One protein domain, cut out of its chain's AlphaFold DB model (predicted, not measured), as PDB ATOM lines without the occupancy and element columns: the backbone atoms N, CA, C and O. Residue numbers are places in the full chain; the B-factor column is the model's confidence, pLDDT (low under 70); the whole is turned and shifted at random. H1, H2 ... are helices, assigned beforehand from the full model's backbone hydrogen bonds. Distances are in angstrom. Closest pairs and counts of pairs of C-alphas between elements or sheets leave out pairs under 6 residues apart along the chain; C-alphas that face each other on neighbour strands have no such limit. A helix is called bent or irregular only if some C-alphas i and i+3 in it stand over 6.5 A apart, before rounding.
ATOM      1  N   THR A   4     -16.616-135.197  91.085       63.69
ATOM      2  CA  THR A   4     -16.205-136.566  90.757       63.69
ATOM      3  C   THR A   4     -16.953-137.104  89.535       63.69
ATOM      4  O   THR A   4     -16.326-137.701  88.661       63.69
ATOM      5  N   GLY A   5     -18.264-136.848  89.417       70.00
ATOM      6  CA  GLY A   5     -19.046-137.244  88.241       70.00
ATOM      7  C   GLY A   5     -18.592-136.546  86.951       70.00
ATOM      8  O   GLY A   5     -18.516-137.176  85.898       70.00
ATOM      9  N   LYS A   6     -18.201-135.268  87.041       68.06
ATOM     10  CA  LYS A   6     -17.735-134.459  85.898       68.06
ATOM     11  C   LYS A   6     -16.371-134.902  85.373       68.06
ATOM     12  O   LYS A   6     -16.195-135.054  84.168       68.06
ATOM     13  N   THR A   7     -15.424-135.151  86.278       73.38
ATOM     14  CA  THR A   7     -14.090-135.654  85.914       73.38
ATOM     15  C   THR A   7     -14.198-136.995  85.185       73.38
ATOM     16  O   THR A   7     -13.529-137.208  84.178       73.38
ATOM     17  N   ASN A   8     -15.109-137.862  85.637       85.56
ATOM     18  CA  ASN A   8     -15.411-139.119  84.961       85.56
ATOM     19  C   ASN A   8     -16.002-138.882  83.555       85.56
ATOM     20  O   ASN A   8     -15.488-139.412  82.575       85.56
ATOM     21  N   ALA A   9     -16.987-137.987  83.413       90.31
ATOM     22  CA  ALA A   9     -17.568-137.660  82.108       90.31
ATOM     23  C   ALA A   9     -16.541-137.106  81.097       90.31
ATOM     24  O   ALA A   9     -16.606-137.440  79.917       90.31
ATOM     25  N   LEU A  10     -15.569-136.296  81.531       91.81
ATOM     26  CA  LEU A  10     -14.508-135.798  80.644       91.81
ATOM     27  C   LEU A  10     -13.490-136.884  80.258       91.81
ATOM     28  O   LEU A  10     -12.998-136.888  79.130       91.81
ATOM     29  N   GLN A  11     -13.197-137.830  81.152       92.12
ATOM     30  CA  GLN A  11     -12.377-139.001  80.823       92.12
ATOM     31  C   GLN A  11     -13.090-139.923  79.827       92.12
ATOM     32  O   GLN A  11     -12.484-140.383  78.859       92.12
ATOM     33  N   GLU A  12     -14.391-140.146  80.016       94.81
ATOM     34  CA  GLU A  12     -15.225-140.863  79.052       94.81
ATOM     35  C   GLU A  12     -15.298-140.130  77.705       94.81
ATOM     36  O   GLU A  12     -15.323-140.770  76.655       94.81
ATOM     37  N   LEU A  13     -15.282-138.793  77.714       95.56
ATOM     38  CA  LEU A  13     -15.249-137.994  76.491       95.56
ATOM     39  C   LEU A  13     -13.932-138.201  75.743       95.56
ATOM     40  O   LEU A  13     -13.960-138.436  74.537       95.56
ATOM     41  N   ALA A  14     -12.795-138.170  76.443       94.00
ATOM     42  CA  ALA A  14     -11.490-138.451  75.849       94.00
ATOM     43  C   ALA A  14     -11.448-139.854  75.212       94.00
ATOM     44  O   ALA A  14     -11.011-140.001  74.067       94.00
ATOM     45  N   ALA A  15     -11.984-140.868  75.901       95.56
ATOM     46  CA  ALA A  15     -12.108-142.223  75.363       95.56
ATOM     47  C   ALA A  15     -13.024-142.276  74.122       95.56
ATOM     48  O   ALA A  15     -12.648-142.842  73.096       95.56
ATOM     49  N   GLY A  16     -14.185-141.617  74.164       96.56
ATOM     50  CA  GLY A  16     -15.101-141.540  73.023       96.56
ATOM     51  C   GLY A  16     -14.487-140.842  71.804       96.56
ATOM     52  O   GLY A  16     -14.684-141.281  70.670       96.56
ATOM     53  N   LEU A  17     -13.696-139.784  72.015       96.38
ATOM     54  CA  LEU A  17     -12.956-139.110  70.942       96.38
ATOM     55  C   LEU A  17     -11.866-140.012  70.351       96.38
ATOM     56  O   LEU A  17     -11.656-139.991  69.137       96.38
ATOM     57  N   GLN A  18     -11.212-140.839  71.173       96.00
ATOM     58  CA  GLN A  18     -10.247-141.829  70.700       96.00
ATOM     59  C   GLN A  18     -10.904-142.887  69.806       96.00
ATOM     60  O   GLN A  18     -10.362-143.216  68.745       96.00
ATOM     61  N   ASP A  19     -12.076-143.388  70.193       97.00
ATOM     62  CA  ASP A  19     -12.837-144.341  69.382       97.00
ATOM     63  C   ASP A  19     -13.329-143.707  68.074       97.00
ATOM     64  O   ASP A  19     -13.213-144.315  67.005       97.00
ATOM     65  N   LEU A  20     -13.783-142.449  68.119       96.88
ATOM     66  CA  LEU A  20     -14.151-141.693  66.923       96.88
ATOM     67  C   LEU A  20     -12.961-141.501  65.977       96.88
ATOM     68  O   LEU A  20     -13.078-141.754  64.776       96.88
ATOM     69  N   HIS A  21     -11.802-141.100  66.504       95.19
ATOM     70  CA  HIS A  21     -10.578-140.955  65.721       95.19
ATOM     71  C   HIS A  21     -10.185-142.273  65.046       95.19
ATOM     72  O   HIS A  21      -9.873-142.285  63.853       95.19
ATOM     73  N   ARG A  22     -10.239-143.392  65.781       94.88
ATOM     74  CA  ARG A  22      -9.947-144.722  65.232       94.88
ATOM     75  C   ARG A  22     -10.898-145.072  64.087       94.88
ATOM     76  O   ARG A  22     -10.424-145.427  63.010       94.88
ATOM     77  N   ALA A  23     -12.206-144.902  64.275       96.75
ATOM     78  CA  ALA A  23     -13.201-145.199  63.243       96.75
ATOM     79  C   ALA A  23     -12.995-144.354  61.971       96.75
ATOM     80  O   ALA A  23     -13.059-144.873  60.852       96.75
ATOM     81  N   LEU A  24     -12.696-143.058  62.129       94.94
ATOM     82  CA  LEU A  24     -12.389-142.164  61.009       94.94
ATOM     83  C   LEU A  24     -11.116-142.593  60.275       94.94
ATOM     84  O   LEU A  24     -11.120-142.662  59.045       94.94
ATOM     85  N   ALA A  25     -10.046-142.912  61.008       93.69
ATOM     86  CA  ALA A  25      -8.784-143.360  60.432       93.69
ATOM     87  C   ALA A  25      -8.955-144.680  59.665       93.69
ATOM     88  O   ALA A  25      -8.510-144.797  58.527       93.69
ATOM     89  N   GLU A  26      -9.673-145.654  60.224       94.69
ATOM     90  CA  GLU A  26      -9.937-146.937  59.566       94.69
ATOM     91  C   GLU A  26     -10.800-146.801  58.309       94.69
ATOM     92  O   GLU A  26     -10.561-147.485  57.310       94.69
ATOM     93  N   ARG A  27     -11.807-145.918  58.319       95.50
ATOM     94  CA  ARG A  27     -12.576-145.597  57.110       95.50
ATOM     95  C   ARG A  27     -11.697-144.916  56.060       95.50
ATOM     96  O   ARG A  27     -11.729-145.313  54.897       95.50
ATOM     97  N   ALA A  28     -10.877-143.950  56.466       92.88
ATOM     98  CA  ALA A  28      -9.981-143.237  55.562       92.88
ATOM     99  C   ALA A  28      -8.921-144.165  54.941       92.88
ATOM    100  O   ALA A  28      -8.634-144.052  53.749       92.88
ATOM    101  N   ARG A  29      -8.400-145.126  55.720       93.62
ATOM    102  CA  ARG A  29      -7.522-146.196  55.229       93.62
ATOM    103  C   ARG A  29      -8.214-147.016  54.145       93.62
ATOM    104  O   ARG A  29      -7.676-147.135  53.052       93.62
ATOM    105  N   ARG A  30      -9.428-147.514  54.412       94.56
ATOM    106  CA  ARG A  30     -10.198-148.321  53.446       94.56
ATOM    107  C   ARG A  30     -10.474-147.574  52.141       94.56
ATOM    108  O   ARG A  30     -10.425-148.181  51.074       94.56
ATOM    109  N   ASP A  31     -10.755-146.274  52.204       93.12
ATOM    110  CA  ASP A  31     -10.936-145.457  50.999       93.12
ATOM    111  C   ASP A  31      -9.632-145.336  50.198       93.12
ATOM    112  O   ASP A  31      -9.651-145.512  48.981       93.12
ATOM    113  N   TYR A  32      -8.504-145.104  50.873       93.06
ATOM    114  CA  TYR A  32      -7.194-145.022  50.229       93.06
ATOM    115  C   TYR A  32      -6.792-146.343  49.564       93.06
ATOM    116  O   TYR A  32      -6.378-146.350  48.404       93.06
ATOM    117  N   GLU A  33      -6.948-147.460  50.278       94.94
ATOM    118  CA  GLU A  33      -6.622-148.800  49.780       94.94
ATOM    119  C   GLU A  33      -7.463-149.167  48.554       94.94
ATOM    120  O   GLU A  33      -6.950-149.724  47.582       94.94
ATOM    121  N   ARG A  34      -8.752-148.798  48.564       94.25
ATOM    122  CA  ARG A  34      -9.648-148.970  47.415       94.25
ATOM    123  C   ARG A  34      -9.234-148.130  46.212       94.25
ATOM    124  O   ARG A  34      -9.308-148.628  45.095       94.25
ATOM    125  N   GLU A  35      -8.843-146.877  46.431       94.00
ATOM    126  CA  GLU A  35      -8.424-145.954  45.367       94.00
ATOM    127  C   GLU A  35      -7.106-146.393  44.708       94.00
ATOM    128  O   GLU A  35      -6.960-146.279  43.495       94.00
ATOM    129  N   HIS A  36      -6.163-146.932  45.488       92.31
ATOM    130  CA  HIS A  36      -4.823-147.304  45.012       92.31
ATOM    131  C   HIS A  36      -4.671-148.799  44.713       92.31
ATOM    132  O   HIS A  36      -3.590-149.229  44.315       92.31
ATOM    133  N   HIS A  37      -5.726-149.596  44.912       93.56
ATOM    134  CA  HIS A  37      -5.712-151.053  44.750       93.56
ATOM    135  C   HIS A  37      -4.561-151.742  45.510       93.56
ATOM    136  O   HIS A  37      -3.992-152.725  45.038       93.56
ATOM    137  N   SER A  38      -4.218-151.222  46.691       93.00
ATOM    138  CA  SER A  38      -3.107-151.701  47.514       93.00
ATOM    139  C   SER A  38      -3.504-151.704  48.982       93.00
ATOM    140  O   SER A  38      -4.177-150.781  49.434       93.00
ATOM    141  N   LEU A  39      -3.091-152.733  49.721       93.12
ATOM    142  CA  LEU A  39      -3.295-152.819  51.165       93.12
ATOM    143  C   LEU A  39      -2.123-152.168  51.890       93.12
ATOM    144  O   LEU A  39      -0.971-152.462  51.579       93.12
ATOM    145  N   LEU A  40      -2.430-151.321  52.868       92.56
ATOM    146  CA  LEU A  40      -1.429-150.658  53.689       92.56
ATOM    147  C   LEU A  40      -1.159-151.477  54.944       92.56
ATOM    148  O   LEU A  40      -2.085-151.919  55.632       92.56
ATOM    149  N   ASN A  41       0.115-151.624  55.289       93.00
ATOM    150  CA  ASN A  41       0.484-152.075  56.623       93.00
ATOM    151  C   ASN A  41       0.325-150.927  57.657       93.00
ATOM    152  O   ASN A  41       0.151-149.762  57.278       93.00
ATOM    153  N   PRO A  42       0.348-151.226  58.972       89.62
ATOM    154  CA  PRO A  42       0.146-150.209  60.006       89.62
ATOM    155  C   PRO A  42       1.144-149.044  59.951       89.62
ATOM    156  O   PRO A  42       0.743-147.898  60.155       89.62
ATOM    157  N   ASP A  43       2.412-149.318  59.642       92.62
ATOM    158  CA  ASP A  43       3.475-148.308  59.610       92.62
ATOM    159  C   ASP A  43       3.336-147.384  58.393       92.62
ATOM    160  O   ASP A  43       3.466-146.166  58.512       92.62
ATOM    161  N   GLU A  44       3.000-147.944  57.229       92.94
ATOM    162  CA  GLU A  44       2.695-147.192  56.008       92.94
ATOM    163  C   GLU A  44       1.488-146.284  56.215       92.94
ATOM    164  O   GLU A  44       1.525-145.103  55.866       92.94
ATOM    165  N   PHE A  45       0.419-146.808  56.819       92.00
ATOM    166  CA  PHE A  45      -0.763-146.002  57.086       92.00
ATOM    167  C   PHE A  45      -0.479-144.894  58.105       92.00
ATOM    168  O   PHE A  45      -0.908-143.758  57.895       92.00
ATOM    169  N   LEU A  46       0.283-145.181  59.166       89.94
ATOM    170  CA  LEU A  46       0.717-144.161  60.121       89.94
ATOM    171  C   LEU A  46       1.545-143.073  59.431       89.94
ATOM    172  O   LEU A  46       1.299-141.886  59.655       89.94
ATOM    173  N   HIS A  47       2.489-143.461  58.572       91.25
ATOM    174  CA  HIS A  47       3.285-142.513  57.804       91.25
ATOM    175  C   HIS A  47       2.384-141.596  56.971       91.25
ATOM    176  O   HIS A  47       2.487-140.377  57.098       91.25
ATOM    177  N   LEU A  48       1.445-142.162  56.207       90.88
ATOM    178  CA  LEU A  48       0.498-141.392  55.398       90.88
ATOM    179  C   LEU A  48      -0.376-140.462  56.250       90.88
ATOM    180  O   LEU A  48      -0.565-139.305  55.884       90.88
ATOM    181  N   LEU A  49      -0.879-140.919  57.399       86.44
ATOM    182  CA  LEU A  49      -1.693-140.099  58.307       86.44
ATOM    183  C   LEU A  49      -0.952-138.813  58.732       86.44
ATOM    184  O   LEU A  49      -1.549-137.736  58.861       86.44
ATOM    185  N   VAL A  50       0.364-138.928  58.923       86.19
ATOM    186  CA  VAL A  50       1.238-137.830  59.346       86.19
ATOM    187  C   VAL A  50       1.667-136.952  58.167       86.19
ATOM    188  O   VAL A  50       1.685-135.729  58.310       86.19
ATOM    189  N   THR A  51       1.995-137.533  57.013       87.31
ATOM    190  CA  THR A  51       2.639-136.807  55.905       87.31
ATOM    191  C   THR A  51       1.678-136.320  54.828       87.31
ATOM    192  O   THR A  51       1.896-135.251  54.257       87.31
ATOM    193  N   GLU A  52       0.586-137.033  54.558       87.81
ATOM    194  CA  GLU A  52      -0.283-136.706  53.432       87.81
ATOM    195  C   GLU A  52      -1.275-135.575  53.767       87.81
ATOM    196  O   GLU A  52      -1.995-135.628  54.778       87.81
ATOM    197  N   PRO A  53      -1.430-134.577  52.875       84.88
ATOM    198  CA  PRO A  53      -2.425-133.517  53.034       84.88
ATOM    199  C   PRO A  53      -3.868-134.033  53.086       84.88
ATOM    200  O   PRO A  53      -4.716-133.447  53.756       84.88
ATOM    201  N   ARG A  54      -4.166-135.159  52.422       83.81
ATOM    202  CA  ARG A  54      -5.523-135.731  52.372       83.81
ATOM    203  C   ARG A  54      -6.037-136.214  53.733       83.81
ATOM    204  O   ARG A  54      -7.249-136.285  53.919       83.81
ATOM    205  N   PHE A  55      -5.139-136.539  54.667       87.00
ATOM    206  CA  PHE A  55      -5.477-136.946  56.036       87.00
ATOM    207  C   PHE A  55      -5.360-135.788  57.038       87.00
ATOM    208  O   PHE A  55      -5.633-135.973  58.221       87.00
ATOM    209  N   ALA A  56      -5.030-134.574  56.576       83.12
ATOM    210  CA  ALA A  56      -4.859-133.404  57.437       83.12
ATOM    211  C   ALA A  56      -6.084-133.076  58.287       83.12
ATOM    212  O   ALA A  56      -5.939-132.635  59.420       83.12
ATOM    213  N   TRP A  57      -7.278-133.336  57.763       84.12
ATOM    214  CA  TRP A  57      -8.516-133.105  58.493       84.12
ATOM    215  C   TRP A  57      -8.639-134.019  59.729       84.12
ATOM    216  O   TRP A  57      -9.084-133.562  60.772       84.12
ATOM    217  N   ILE A  58      -8.160-135.268  59.691       89.44
ATOM    218  CA  ILE A  58      -8.192-136.159  60.870       89.44
ATOM    219  C   ILE A  58      -7.294-135.612  61.989       89.44
ATOM    220  O   ILE A  58      -7.644-135.716  63.165       89.44
ATOM    221  N   ARG A  59      -6.180-134.953  61.636       83.00
ATOM    222  CA  ARG A  59      -5.250-134.370  62.616       83.00
ATOM    223  C   ARG A  59      -5.898-133.305  63.496       83.00
ATOM    224  O   ARG A  59      -5.525-133.203  64.657       83.00
ATOM    225  N   SER A  60      -6.897-132.571  62.999       82.12
ATOM    226  CA  SER A  60      -7.637-131.596  63.813       82.12
ATOM    227  C   SER A  60      -8.326-132.241  65.022       82.12
ATOM    228  O   SER A  60      -8.392-131.627  66.084       82.12
ATOM    229  N   LEU A  61      -8.790-133.491  64.889       88.62
ATOM    230  CA  LEU A  61      -9.324-134.266  66.010       88.62
ATOM    231  C   LEU A  61      -8.206-134.742  66.946       88.62
ATOM    232  O   LEU A  61      -8.349-134.636  68.160       88.62
ATOM    233  N   SER A  62      -7.078-135.206  66.401       89.19
ATOM    234  CA  SER A  62      -5.919-135.610  67.210       89.19
ATOM    235  C   SER A  62      -5.366-134.450  68.049       89.19
ATOM    236  O   SER A  62      -4.994-134.648  69.199       89.19
ATOM    237  N   GLU A  63      -5.324-133.236  67.496       87.50
ATOM    238  CA  GLU A  63      -4.907-132.028  68.216       87.50
ATOM    239  C   GLU A  63      -5.831-131.736  69.398       87.50
ATOM    240  O   GLU A  63      -5.341-131.546  70.508       87.50
ATOM    241  N   LEU A  64      -7.150-131.787  69.183       88.88
ATOM    242  CA  LEU A  64      -8.132-131.597  70.250       88.88
ATOM    243  C   LEU A  64      -7.997-132.658  71.353       88.88
ATOM    244  O   LEU A  64      -8.043-132.322  72.533       88.88
ATOM    245  N   MET A  65      -7.791-133.925  70.981       91.44
ATOM    246  CA  MET A  65      -7.559-135.007  71.946       91.44
ATOM    247  C   MET A  65      -6.309-134.754  72.794       91.44
ATOM    248  O   MET A  65      -6.347-134.931  74.007       91.44
ATOM    249  N   VAL A  66      -5.210-134.312  72.175       91.25
ATOM    250  CA  VAL A  66      -3.970-133.994  72.898       91.25
ATOM    251  C   VAL A  66      -4.169-132.811  73.843       91.25
ATOM    252  O   VAL A  66      -3.680-132.854  74.971       91.25
ATOM    253  N   ASP A  67      -4.870-131.766  73.404       89.06
ATOM    254  CA  ASP A  67      -5.147-130.600  74.245       89.06
ATOM    255  C   ASP A  67      -6.024-130.999  75.454       89.06
ATOM    256  O   ASP A  67      -5.714-130.615  76.585       89.06
ATOM    257  N   LEU A  68      -7.029-131.863  75.251       89.75
ATOM    258  CA  LEU A  68      -7.866-132.424  76.320       89.75
ATOM    259  C   LEU A  68      -7.071-133.311  77.294       89.75
ATOM    260  O   LEU A  68      -7.204-133.164  78.508       89.75
ATOM    261  N   ASP A  69      -6.215-134.204  76.794       89.81
ATOM    262  CA  ASP A  69      -5.371-135.067  77.631       89.81
ATOM    263  C   ASP A  69      -4.420-134.251  78.511       89.81
ATOM    264  O   ASP A  69      -4.179-134.582  79.676       89.81
ATOM    265  N   VAL A  70      -3.843-133.183  77.954       88.44
ATOM    266  CA  VAL A  70      -2.972-132.274  78.701       88.44
ATOM    267  C   VAL A  70      -3.763-131.545  79.780       88.44
ATOM    268  O   VAL A  70      -3.292-131.493  80.918       88.44
ATOM    269  N   PHE A  71      -4.946-131.034  79.439       87.75
ATOM    270  CA  PHE A  71      -5.848-130.368  80.373       87.75
ATOM    271  C   PHE A  71      -6.216-131.284  81.550       87.75
ATOM    272  O   PHE A  71      -5.926-130.947  82.696       87.75
ATOM    273  N   LEU A  72      -6.711-132.496  81.280       87.69
ATOM    274  CA  LEU A  72      -7.110-133.463  82.314       87.69
ATOM    275  C   LEU A  72      -5.949-133.942  83.197       87.69
ATOM    276  O   LEU A  72      -6.149-134.350  84.339       87.69
ATOM    277  N   ARG A  73      -4.713-133.917  82.682       86.88
ATOM    278  CA  ARG A  73      -3.508-134.223  83.473       86.88
ATOM    279  C   ARG A  73      -2.999-133.040  84.292       86.88
ATOM    280  O   ARG A  73      -2.131-133.251  85.145       86.88
ATOM    281  N   ALA A  74      -3.385-131.817  83.948       85.12
ATOM    282  CA  ALA A  74      -2.986-130.604  84.654       85.12
ATOM    283  C   ALA A  74      -3.980-130.276  85.770       85.12
ATOM    284  O   ALA A  74      -3.548-129.959  86.876       85.12
ATOM    285  N   ASP A  75      -5.275-130.435  85.493       80.12
ATOM    286  CA  ASP A  75      -6.350-130.251  86.457       80.12
ATOM    287  C   ASP A  75      -7.181-131.542  86.612       80.12
ATOM    288  O   ASP A  75      -7.988-131.878  85.741       80.12
ATOM    289  N   PRO A  76      -6.993-132.298  87.710       74.12
ATOM    290  CA  PRO A  76      -7.763-133.506  87.985       74.12
ATOM    291  C   PRO A  76      -9.176-133.217  88.525       74.12
ATOM    292  O   PRO A  76      -9.891-134.157  88.871       74.12
ATOM    293  N   SER A  77      -9.578-131.954  88.693       83.19
ATOM    294  CA  SER A  77     -10.900-131.560  89.196       83.19
ATOM    295  C   SER A  77     -11.409-130.289  88.504       83.19
ATOM    296  O   SER A  77     -11.631-129.276  89.174       83.19
ATOM    297  N   PRO A  78     -11.650-130.356  87.182       84.75
ATOM    298  CA  PRO A  78     -12.057-129.204  86.396       84.75
ATOM    299  C   PRO A  78     -13.380-128.598  86.878       84.75
ATOM    300  O   PRO A  78     -14.303-129.285  87.342       84.75
ATOM    301  N   THR A  79     -13.465-127.277  86.754       86.50
ATOM    302  CA  THR A  79     -14.642-126.473  87.079       86.50
ATOM    303  C   THR A  79     -15.790-126.717  86.095       86.50
ATOM    304  O   THR A  79     -15.652-127.377  85.065       86.50
ATOM    305  N   GLU A  80     -16.977-126.205  86.428       85.12
ATOM    306  CA  GLU A  80     -18.149-126.327  85.554       85.12
ATOM    307  C   GLU A  80     -17.981-125.554  84.246       85.12
ATOM    308  O   GLU A  80     -18.300-126.088  83.185       85.12
ATOM    309  N   ASP A  81     -17.405-124.355  84.324       83.94
ATOM    310  CA  ASP A  81     -17.133-123.512  83.162       83.94
ATOM    311  C   ASP A  81     -16.100-124.165  82.236       83.94
ATOM    312  O   ASP A  81     -16.285-124.193  81.022       83.94
ATOM    313  N   GLU A  82     -15.056-124.787  82.793       85.81
ATOM    314  CA  GLU A  82     -14.067-125.522  81.996       85.81
ATOM    315  C   GLU A  82     -14.674-126.761  81.328       85.81
ATOM    316  O   GLU A  82     -14.426-127.018  80.150       85.81
ATOM    317  N   ALA A  83     -15.514-127.519  82.040       89.38
ATOM    318  CA  ALA A  83     -16.223-128.656  81.455       89.38
ATOM    319  C   ALA A  83     -17.182-128.221  80.328       89.38
ATOM    320  O   ALA A  83     -17.295-128.913  79.312       89.38
ATOM    321  N   ALA A  84     -17.837-127.066  80.477       89.12
ATOM    322  CA  ALA A  84     -18.691-126.480  79.448       89.12
ATOM    323  C   ALA A  84     -17.877-125.990  78.236       89.12
ATOM    324  O   ALA A  84     -18.294-126.192  77.094       89.12
ATOM    325  N   ALA A  85     -16.690-125.416  78.459       86.62
ATOM    326  CA  ALA A  85     -15.765-125.026  77.397       86.62
ATOM    327  C   ALA A  85     -15.250-126.242  76.605       86.62
ATOM    328  O   ALA A  85     -15.232-126.210  75.373       86.62
ATOM    329  N   VAL A  86     -14.920-127.351  77.287       89.62
ATOM    330  CA  VAL A  86     -14.592-128.634  76.633       89.62
ATOM    331  C   VAL A  86     -15.741-129.120  75.759       89.62
ATOM    332  O   VAL A  86     -15.518-129.463  74.595       89.62
ATOM    333  N   ARG A  87     -16.975-129.116  76.281       91.56
ATOM    334  CA  ARG A  87     -18.160-129.485  75.497       91.56
ATOM    335  C   ARG A  87     -18.288-128.619  74.242       91.56
ATOM    336  O   ARG A  87     -18.435-129.172  73.153       91.56
ATOM    337  N   ALA A  88     -18.196-127.298  74.389       88.75
ATOM    338  CA  ALA A  88     -18.339-126.355  73.284       88.75
ATOM    339  C   ALA A  88     -17.294-126.585  72.181       88.75
ATOM    340  O   ALA A  88     -17.640-126.604  71.001       88.75
ATOM    341  N   GLU A  89     -16.030-126.821  72.541       87.75
ATOM    342  CA  GLU A  89     -14.969-127.031  71.551       87.75
ATOM    343  C   GLU A  89     -15.121-128.361  70.799       87.75
ATOM    344  O   GLU A  89     -14.913-128.422  69.582       87.75
ATOM    345  N   VAL A  90     -15.543-129.427  71.488       91.00
ATOM    346  CA  VAL A  90     -15.859-130.697  70.821       91.00
ATOM    347  C   VAL A  90     -17.059-130.529  69.892       91.00
ATOM    348  O   VAL A  90     -16.995-130.958  68.739       91.00
ATOM    349  N   GLU A  91     -18.137-129.893  70.356       89.19
ATOM    350  CA  GLU A  91     -19.330-129.630  69.545       89.19
ATOM    351  C   GLU A  91     -19.024-128.765  68.324       89.19
ATOM    352  O   GLU A  91     -19.570-129.032  67.258       89.19
ATOM    353  N   ARG A  92     -18.113-127.796  68.437       84.75
ATOM    354  CA  ARG A  92     -17.653-126.984  67.307       84.75
ATOM    355  C   ARG A  92     -16.932-127.826  66.255       84.75
ATOM    356  O   ARG A  92     -17.120-127.606  65.061       84.75
ATOM    357  N   LEU A  93     -16.115-128.795  66.675       85.44
ATOM    358  CA  LEU A  93     -15.380-129.654  65.747       85.44
ATOM    359  C   LEU A  93     -16.295-130.681  65.061       85.44
ATOM    360  O   LEU A  93     -16.228-130.835  63.844       85.44
ATOM    361  N   ILE A  94     -17.135-131.387  65.824       87.44
ATOM    362  CA  ILE A  94     -17.973-132.497  65.316       87.44
ATOM    363  C   ILE A  94     -19.410-132.070  64.967       87.44
ATOM    364  O   ILE A  94     -20.249-132.905  64.624       87.44
ATOM    365  N   GLY A  95     -19.718-130.782  65.103       79.50
ATOM    366  CA  GLY A  95     -21.029-130.185  64.862       79.50
ATOM    367  C   GLY A  95     -21.474-130.269  63.407       79.50
ATOM    368  O   GLY A  95     -20.687-130.566  62.504       79.50
ATOM    369  N   ALA A  96     -22.768-130.044  63.179       65.88
ATOM    370  CA  ALA A  96     -23.349-130.070  61.841       65.88
ATOM    371  C   ALA A  96     -22.707-128.983  60.955       65.88
ATOM    372  O   ALA A  96     -22.371-127.911  61.453       65.88
ATOM    373  N   PRO A  97     -22.560-129.207  59.637       60.00
ATOM    374  CA  PRO A  97     -21.901-128.246  58.752       60.00
ATOM    375  C   PRO A  97     -22.648-126.904  58.662       60.00
ATOM    376  O   PRO A  97     -22.026-125.890  58.380       60.00
ATOM    377  N   GLU A  98     -23.953-126.882  58.958       54.84
ATOM    378  CA  GLU A  98     -24.784-125.669  59.071       54.84
ATOM    379  C   GLU A  98     -24.360-124.751  60.233       54.84
ATOM    380  O   GLU A  98     -24.734-123.586  60.261       54.84
ATOM    381  N   GLN A  99     -23.564-125.262  61.177       50.72
ATOM    382  CA  GLN A  99     -23.033-124.528  62.331       50.72
ATOM    383  C   GLN A  99     -21.590-124.043  62.099       50.72
ATOM    384  O   GLN A  99     -21.038-123.339  62.940       50.72
ATOM    385  N   ALA A 100     -20.962-124.430  60.982       51.22
ATOM    386  CA  ALA A 100     -19.558-124.171  60.689       51.22
ATOM    387  C   ALA A 100     -19.414-123.187  59.518       51.22
ATOM    388  O   ALA A 100     -19.024-123.561  58.411       51.22
ATOM    389  N   GLU A 101     -19.686-121.903  59.758       47.88
ATOM    390  CA  GLU A 101     -19.256-120.823  58.859       47.88
ATOM    391  C   GLU A 101     -17.752-120.539  59.047       47.88
ATOM    392  O   GLU A 101     -17.345-119.440  59.406       47.88
ATOM    393  N   THR A 102     -16.884-121.538  58.852       51.44
ATOM    394  CA  THR A 102     -15.430-121.355  59.019       51.44
ATOM    395  C   THR A 102     -14.719-121.437  57.666       51.44
ATOM    396  O   THR A 102     -14.696-122.512  57.067       51.44
ATOM    397  N   PRO A 103     -14.108-120.353  57.152       43.34
ATOM    398  CA  PRO A 103     -13.308-120.417  55.932       43.34
ATOM    399  C   PRO A 103     -11.999-121.209  56.136       43.34
ATOM    400  O   PRO A 103     -11.409-121.214  57.215       43.34
ATOM    401  N   GLY A 104     -11.498-121.858  55.077       50.31
ATOM    402  CA  GLY A 104     -10.178-122.515  55.057       50.31
ATOM    403  C   GLY A 104     -10.191-124.030  55.313       50.31
ATOM    404  O   GLY A 104     -11.200-124.696  55.109       50.31
ATOM    405  N   ALA A 105      -9.055-124.608  55.731       43.88
ATOM    406  CA  ALA A 105      -8.897-126.057  55.953       43.88
ATOM    407  C   ALA A 105      -9.892-126.634  56.986       43.88
ATOM    408  O   ALA A 105     -10.262-127.805  56.899       43.88
ATOM    409  N   PHE A 106     -10.391-125.791  57.897       48.50
ATOM    410  CA  PHE A 106     -11.465-126.128  58.830       48.50
ATOM    411  C   PHE A 106     -12.823-126.346  58.143       48.50
ATOM    412  O   PHE A 106     -13.594-127.156  58.636       48.50
ATOM    413  N   ALA A 107     -13.090-125.764  56.966       56.84
ATOM    414  CA  ALA A 107     -14.300-126.045  56.175       56.84
ATOM    415  C   ALA A 107     -14.331-127.483  55.622       56.84
ATOM    416  O   ALA A 107     -15.394-128.052  55.360       56.84
ATOM    417  N   MET A 108     -13.154-128.086  55.410       62.50
ATOM    418  CA  MET A 108     -13.042-129.441  54.861       62.50
ATOM    419  C   MET A 108     -13.394-130.513  55.893       62.50
ATOM    420  O   MET A 108     -13.884-131.578  55.504       62.50
ATOM    421  N   PHE A 109     -13.173-130.236  57.184       70.81
ATOM    422  CA  PHE A 109     -13.438-131.197  58.251       70.81
ATOM    423  C   PHE A 109     -14.927-131.554  58.339       70.81
ATOM    424  O   PHE A 109     -15.231-132.718  58.076       70.81
ATOM    425  N   PRO A 110     -15.874-130.616  58.569       73.06
ATOM    426  CA  PRO A 110     -17.291-130.949  58.706       73.06
ATOM    427  C   PRO A 110     -17.820-131.692  57.484       73.06
ATOM    428  O   PRO A 110     -18.526-132.688  57.606       73.06
ATOM    429  N   ARG A 111     -17.430-131.268  56.277       79.06
ATOM    430  CA  ARG A 111     -17.929-131.880  55.044       79.06
ATOM    431  C   ARG A 111     -17.499-133.343  54.900       79.06
ATOM    432  O   ARG A 111     -18.332-134.181  54.551       79.06
ATOM    433  N   ARG A 112     -16.224-133.658  55.151       83.81
ATOM    434  CA  ARG A 112     -15.694-135.026  55.019       83.81
ATOM    435  C   ARG A 112     -16.088-135.903  56.205       83.81
ATOM    436  O   ARG A 112     -16.498-137.043  56.003       83.81
ATOM    437  N   PHE A 113     -16.072-135.332  57.407       86.88
ATOM    438  CA  PHE A 113     -16.572-135.953  58.627       86.88
ATOM    439  C   PHE A 113     -18.021-136.420  58.460       86.88
ATOM    440  O   PHE A 113     -18.306-137.606  58.608       86.88
ATOM    441  N   TRP A 114     -18.930-135.531  58.054       89.75
ATOM    442  CA  TRP A 114     -20.342-135.884  57.902       89.75
ATOM    443  C   TRP A 114     -20.627-136.825  56.732       89.75
ATOM    444  O   TRP A 114     -21.607-137.567  56.784       89.75
ATOM    445  N   ALA A 115     -19.790-136.840  55.691       90.88
ATOM    446  CA  ALA A 115     -19.859-137.892  54.678       90.88
ATOM    447  C   ALA A 115     -19.578-139.267  55.308       90.88
ATOM    448  O   ALA A 115     -20.367-140.191  55.137       90.88
ATOM    449  N   TYR A 116     -18.527-139.378  56.125       93.94
ATOM    450  CA  TYR A 116     -18.196-140.629  56.813       93.94
ATOM    451  C   TYR A 116     -19.244-141.030  57.849       93.94
ATOM    452  O   TYR A 116     -19.596-142.202  57.909       93.94
ATOM    453  N   VAL A 117     -19.802-140.078  58.600       94.12
ATOM    454  CA  VAL A 117     -20.906-140.347  59.538       94.12
ATOM    455  C   VAL A 117     -22.129-140.922  58.815       94.12
ATOM    456  O   VAL A 117     -22.782-141.813  59.346       94.12
ATOM    457  N   ARG A 118     -22.454-140.451  57.603       93.75
ATOM    458  CA  ARG A 118     -23.598-140.972  56.832       93.75
ATOM    459  C   ARG A 118     -23.327-142.324  56.177       93.75
ATOM    460  O   ARG A 118     -24.254-143.109  56.004       93.75
ATOM    461  N   GLU A 119     -22.091-142.571  55.761       94.75
ATOM    462  CA  GLU A 119     -21.745-143.712  54.910       94.75
ATOM    463  C   GLU A 119     -21.124-144.890  55.669       94.75
ATOM    464  O   GLU A 119     -21.070-145.989  55.123       94.75
ATOM    465  N   ASP A 120     -20.608-144.682  56.884       96.62
ATOM    466  CA  ASP A 120     -19.994-145.735  57.691       96.62
ATOM    467  C   ASP A 120     -20.713-145.929  59.037       96.62
ATOM    468  O   ASP A 120     -20.640-145.051  59.903       96.62
ATOM    469  N   PRO A 121     -21.342-147.096  59.273       95.94
ATOM    470  CA  PRO A 121     -21.993-147.392  60.545       95.94
ATOM    471  C   PRO A 121     -21.066-147.299  61.764       95.94
ATOM    472  O   PRO A 121     -21.517-146.883  62.828       95.94
ATOM    473  N   HIS A 122     -19.779-147.640  61.636       96.56
ATOM    474  CA  HIS A 122     -18.838-147.580  62.761       96.56
ATOM    475  C   HIS A 122     -18.541-146.129  63.143       96.56
ATOM    476  O   HIS A 122     -18.510-145.794  64.325       96.56
ATOM    477  N   VAL A 123     -18.394-145.248  62.147       96.94
ATOM    478  CA  VAL A 123     -18.215-143.808  62.380       96.94
ATOM    479  C   VAL A 123     -19.485-143.205  62.981       96.94
ATOM    480  O   VAL A 123     -19.397-142.419  63.922       96.94
ATOM    481  N   ALA A 124     -20.666-143.602  62.494       96.19
ATOM    482  CA  ALA A 124     -21.946-143.147  63.037       96.19
ATOM    483  C   ALA A 124     -22.124-143.529  64.516       96.19
ATOM    484  O   ALA A 124     -22.498-142.684  65.330       96.19
ATOM    485  N   VAL A 125     -21.823-144.783  64.871       97.31
ATOM    486  CA  VAL A 125     -21.900-145.282  66.253       97.31
ATOM    487  C   VAL A 125     -20.892-144.568  67.153       97.31
ATOM    488  O   VAL A 125     -21.270-144.113  68.231       97.31
ATOM    489  N   ALA A 126     -19.644-144.401  66.707       97.25
ATOM    490  CA  ALA A 126     -18.635-143.683  67.482       97.25
ATOM    491  C   ALA A 126     -19.034-142.213  67.719       97.25
ATOM    492  O   ALA A 126     -18.950-141.714  68.840       97.25
ATOM    493  N   HIS A 127     -19.557-141.533  66.693       95.88
ATOM    494  CA  HIS A 127     -20.078-140.171  66.824       95.88
ATOM    495  C   HIS A 127     -21.255-140.093  67.812       95.88
ATOM    496  O   HIS A 127     -21.300-139.187  68.647       95.88
ATOM    497  N   ALA A 128     -22.185-141.053  67.765       95.62
ATOM    498  CA  ALA A 128     -23.292-141.127  68.716       95.62
ATOM    499  C   ALA A 128     -22.801-141.324  70.162       95.62
ATOM    500  O   ALA A 128     -23.321-140.674  71.068       95.62
ATOM    501  N   GLY A 129     -21.771-142.153  70.371       96.31
ATOM    502  CA  GLY A 129     -21.126-142.331  71.674       96.31
ATOM    503  C   GLY A 129     -20.572-141.019  72.234       96.31
ATOM    504  O   GLY A 129     -20.872-140.660  73.370       96.31
ATOM    505  N   VAL A 130     -19.862-140.237  71.413       96.62
ATOM    506  CA  VAL A 130     -19.377-138.904  71.818       96.62
ATOM    507  C   VAL A 130     -20.544-137.981  72.186       96.62
ATOM    508  O   VAL A 130     -20.520-137.351  73.242       96.62
ATOM    509  N   LYS A 131     -21.610-137.937  71.374       95.00
ATOM    510  CA  LYS A 131     -22.802-137.115  71.658       95.00
ATOM    511  C   LYS A 131     -23.480-137.486  72.981       95.00
ATOM    512  O   LYS A 131     -23.894-136.587  73.706       95.00
ATOM    513  N   GLN A 132     -23.555-138.771  73.324       95.19
ATOM    514  CA  GLN A 132     -24.110-139.225  74.608       95.19
ATOM    515  C   GLN A 132     -23.271-138.770  75.809       95.19
ATOM    516  O   GLN A 132     -23.815-138.480  76.874       95.19
ATOM    517  N   VAL A 133     -21.945-138.697  75.665       95.31
ATOM    518  CA  VAL A 133     -21.081-138.147  76.718       95.31
ATOM    519  C   VAL A 133     -21.280-136.637  76.848       95.31
ATOM    520  O   VAL A 133     -21.476-136.147  77.955       95.31
ATOM    521  N   LEU A 134     -21.316-135.906  75.729       93.69
ATOM    522  CA  LEU A 134     -21.499-134.447  75.725       93.69
ATOM    523  C   LEU A 134     -22.804-134.008  76.405       93.69
ATOM    524  O   LEU A 134     -22.810-133.012  77.119       93.69
ATOM    525  N   GLN A 135     -23.884-134.781  76.257       92.25
ATOM    526  CA  GLN A 135     -25.172-134.525  76.924       92.25
ATOM    527  C   GLN A 135     -25.101-134.559  78.458       92.25
ATOM    528  O   GLN A 135     -26.005-134.054  79.120       92.25
ATOM    529  N   ARG A 136     -24.054-135.160  79.031       92.81
ATOM    530  CA  ARG A 136     -23.826-135.229  80.483       92.81
ATOM    531  C   ARG A 136     -22.939-134.098  80.999       92.81
ATOM    532  O   ARG A 136     -22.797-133.950  82.210       92.81
ATOM    533  N   LEU A 137     -22.338-133.319  80.100       91.50
ATOM    534  CA  LEU A 137     -21.534-132.152  80.436       91.50
ATOM    535  C   LEU A 137     -22.408-130.890  80.477       91.50
ATOM    536  O   LEU A 137     -23.389-130.804  79.730       91.50
ATOM    537  N   PRO A 138     -22.069-129.910  81.332       89.50
ATOM    538  CA  PRO A 138     -22.822-128.665  81.458       89.50
ATOM    539  C   PRO A 138     -22.914-127.931  80.119       89.50
ATOM    540  O   PRO A 138     -21.984-127.967  79.309       89.50
ATOM    541  N   GLU A 139     -24.050-127.277  79.881       85.00
ATOM    542  CA  GLU A 139     -24.200-126.410  78.716       85.00
ATOM    543  C   GLU A 139     -23.400-125.118  78.907       85.00
ATOM    544  O   GLU A 139     -23.434-124.529  79.989       85.00
ATOM    545  N   PRO A 140     -22.698-124.648  77.867       77.69
ATOM    546  CA  PRO A 140     -22.075-123.333  77.897       77.69
ATOM    547  C   PRO A 140     -23.151-122.245  78.036       77.69
ATOM    548  O   PRO A 140     -24.064-122.160  77.217       77.69
ATOM    549  N   ALA A 141     -23.025-121.389  79.059       67.12
ATOM    550  CA  ALA A 141     -23.981-120.311  79.358       67.12
ATOM    551  C   ALA A 141     -24.151-119.310  78.192       67.12
ATOM    552  O   ALA A 141     -25.192-118.667  78.058       67.12
ATOM    553  N   SER A 142     -23.139-119.218  77.326       65.31
ATOM    554  CA  SER A 142     -23.172-118.583  76.010       65.31
ATOM    555  C   SER A 142     -21.994-119.103  75.184       65.31
ATOM    556  O   SER A 142     -20.848-118.964  75.609       65.31
ATOM    557  N   VAL A 143     -22.235-119.683  74.006       61.06
ATOM    558  CA  VAL A 143     -21.142-120.059  73.092       61.06
ATOM    559  C   VAL A 143     -20.745-118.827  72.287       61.06
ATOM    560  O   VAL A 143     -21.308-118.561  71.228       61.06
ATOM    561  N   ASN A 144     -19.800-118.046  72.801       66.19
ATOM    562  CA  ASN A 144     -19.099-117.046  72.004       66.19
ATOM    563  C   ASN A 144     -17.845-117.697  71.410       66.19
ATOM    564  O   ASN A 144     -17.042-118.281  72.136       66.19
ATOM    565  N   GLU A 145     -17.659-117.585  70.096       60.94
ATOM    566  CA  GLU A 145     -16.492-118.144  69.408       60.94
ATOM    567  C   GLU A 145     -15.173-117.612  69.992       60.94
ATOM    568  O   GLU A 145     -14.210-118.366  70.126       60.94
ATOM    569  N   ALA A 146     -15.147-116.347  70.423       58.47
ATOM    570  CA  ALA A 146     -13.981-115.755  71.073       58.47
ATOM    571  C   ALA A 146     -13.640-116.438  72.408       58.47
ATOM    572  O   ALA A 146     -12.464-116.661  72.683       58.47
ATOM    573  N   ASP A 147     -14.648-116.816  73.197       67.25
ATOM    574  CA  ASP A 147     -14.460-117.443  74.510       67.25
ATOM    575  C   ASP A 147     -13.984-118.893  74.350       67.25
ATOM    576  O   ASP A 147     -13.044-119.323  75.016       67.25
ATOM    577  N   VAL A 148     -14.548-119.625  73.383       67.12
ATOM    578  CA  VAL A 148     -14.118-120.993  73.049       67.12
ATOM    579  C   VAL A 148     -12.676-121.011  72.533       67.12
ATOM    580  O   VAL A 148     -11.865-121.832  72.964       67.12
ATOM    581  N   LEU A 149     -12.322-120.082  71.638       66.31
ATOM    582  CA  LEU A 149     -10.952-119.944  71.142       66.31
ATOM    583  C   LEU A 149      -9.981-119.523  72.252       66.31
ATOM    584  O   LEU A 149      -8.847-120.007  72.276       66.31
ATOM    585  N   HIS A 150     -10.411-118.651  73.168       67.25
ATOM    586  CA  HIS A 150      -9.611-118.231  74.316       67.25
ATOM    587  C   HIS A 150      -9.322-119.405  75.258       67.25
ATOM    588  O   HIS A 150      -8.169-119.622  75.628       67.25
ATOM    589  N   GLU A 151     -10.328-120.220  75.576       72.69
ATOM    590  CA  GLU A 151     -10.146-121.406  76.419       72.69
ATOM    591  C   GLU A 151      -9.297-122.480  75.731       72.69
ATOM    592  O   GLU A 151      -8.387-123.047  76.341       72.69
ATOM    593  N   ARG A 152      -9.469-122.689  74.421       71.44
ATOM    594  CA  ARG A 152      -8.565-123.566  73.668       71.44
ATOM    595  C   ARG A 152      -7.120-123.060  73.696       71.44
ATOM    596  O   ARG A 152      -6.192-123.858  73.844       71.44
ATOM    597  N   HIS A 153      -6.909-121.748  73.571       70.56
ATOM    598  CA  HIS A 153      -5.580-121.154  73.712       70.56
ATOM    599  C   HIS A 153      -5.007-121.407  75.109       70.56
ATOM    600  O   HIS A 153      -3.845-121.794  75.226       70.56
ATOM    601  N   ARG A 154      -5.829-121.284  76.155       75.00
ATOM    602  CA  ARG A 154      -5.447-121.582  77.537       75.00
ATOM    603  C   ARG A 154      -4.976-123.030  77.707       75.00
ATOM    604  O   ARG A 154      -3.911-123.254  78.282       75.00
ATOM    605  N   TRP A 155      -5.684-124.017  77.151       74.56
ATOM    606  CA  TRP A 155      -5.232-125.421  77.174       74.56
ATOM    607  C   TRP A 155      -3.911-125.610  76.410       74.56
ATOM    608  O   TRP A 155      -2.999-126.303  76.873       74.56
ATOM    609  N   ALA A 156      -3.767-124.943  75.261       70.81
ATOM    610  CA  ALA A 156      -2.538-124.975  74.473       70.81
ATOM    611  C   ALA A 156      -1.348-124.313  75.198       70.81
ATOM    612  O   ALA A 156      -0.203-124.750  75.045       70.81
ATOM    613  N   GLU A 157      -1.578-123.286  76.016       73.12
ATOM    614  CA  GLU A 157      -0.553-122.679  76.869       73.12
ATOM    615  C   GLU A 157      -0.116-123.615  77.997       73.12
ATOM    616  O   GLU A 157       1.090-123.753  78.229       73.12
ATOM    617  N   VAL A 158      -1.051-124.327  78.637       71.06
ATOM    618  CA  VAL A 158      -0.730-125.376  79.627       71.06
ATOM    619  C   VAL A 158       0.197-126.430  79.009       71.06
ATOM    620  O   VAL A 158       1.175-126.854  79.628       71.06
ATOM    621  N   ARG A 159      -0.031-126.787  77.739       66.12
ATOM    622  CA  ARG A 159       0.838-127.696  76.975       66.12
ATOM    623  C   ARG A 159       2.254-127.153  76.745       66.12
ATOM    624  O   ARG A 159       3.196-127.943  76.706       66.12
ATOM    625  N   ARG A 160       2.432-125.834  76.584       66.44
ATOM    626  CA  ARG A 160       3.753-125.204  76.360       66.44
ATOM    627  C   ARG A 160       4.614-125.159  77.620       66.44
ATOM    628  O   ARG A 160       5.826-125.302  77.510       66.44
ATOM    629  N   HIS A 161       4.008-125.014  78.796       62.09
ATOM    630  CA  HIS A 161       4.725-124.850  80.067       62.09
ATOM    631  C   HIS A 161       5.267-126.162  80.672       62.09
ATOM    632  O   HIS A 161       5.896-126.131  81.726       62.09
ATOM    633  N   ARG A 162       5.048-127.316  80.021       56.41
ATOM    634  CA  ARG A 162       5.444-128.648  80.523       56.41
ATOM    635  C   ARG A 162       6.529-129.346  79.681       56.41
ATOM    636  O   ARG A 162       6.694-130.557  79.818       56.41
TER     637      ARG A 162
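What this domain is: This is residues 4 to 162 of the 163 residues of an uncharacterized protein of Betaproteobacteria bacterium RIFCSPLOWO2_12_FULL_62_58 (UniProt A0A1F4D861). Four helices, H1, H3, H4 and H6, run up and down in a somewhat loose bundle, each against the one before it in the chain, with the long H1 along the longest dimension. H5 crosses the bundle near the end of H4 and the beginning of H6, H7 crosses H3 and H4 on the side away from H1, and short H2 makes a corner with the beginning of H3. The printed part has 159 residues with seven named helices, H1 to H7 in order, and no named strand: all helix. It is compact, with a radius of gyration of the C-alphas of 16.1 A and spans of 50 by 36 by 30 A.

How they stand to each other: Start with H1, residues 4 to 36. H2, residues 42 to 51, is close to it but not clearly touching, the closest C-alphas, Arg 29 and Phe 45, being 7.0 A apart. Next comes H3, residues 53 to 74, the hub, touching five helices; it touches H2 only at the corner, with its residues 55 to 56 alone, C-alphas 49 and 55 being closest at 5.4 A. H3 touches H1 at a shallow tilt of 17 degrees, opposite ways, closest at C-alphas 14 and 65, 6.5 A. H4, residues 80 to 94, forms a helical hairpin with H3; they only just touch, with 3 pairs of C-alphas within 8 A, closest at Leu 61 and Leu 93, 7.6 A, and H3 uses residues 61 to 68 alone. H5, residues 105 to 119, touches H3 about perpendicular at 84 degrees; residues 57 to 58 and 105 to 109 alone meet, closest at C-alphas 57 and 109, 5.3 A. H6, residues 121 to 134, touches H1 at a shallow tilt of 20 degrees, opposite ways, closest at C-alphas 20 and 126, 4.9 A. H7, residues 145 to 160, touches H4 at 78 degrees, about perpendicular, with its residues 148 to 152 alone, closest at C-alphas 85 and 148, 6.2 A. H7 and H1 are apart. In H1, H2, H4, H6 and H7 every O i to N i+4 pair is within hydrogen-bond range; in H3 it is 13 of 18, in H5 8 of 11.

Where its parts are: Find C-alpha 4 at (-16.205, -136.566, 90.757); from there H1 runs 48.3 A to C-alpha 36 at (-4.823, -147.304, 45.012). H3 measures 31.8 A and is irregular, C-alphas 54 and 57 being 7.3 A apart, with a kink of 31 degrees near residue 60. H7 ends at C-alpha 160, (3.753, -125.204, 76.360).

The domain as a whole: The farthest C-alphas, His 37 and Ala 141, are 49.8 A apart. The printed part has no cut and no long link. Look for pLDDT under 70 at residues 96 to 108, 141 to 150 and 159 to 162, among others.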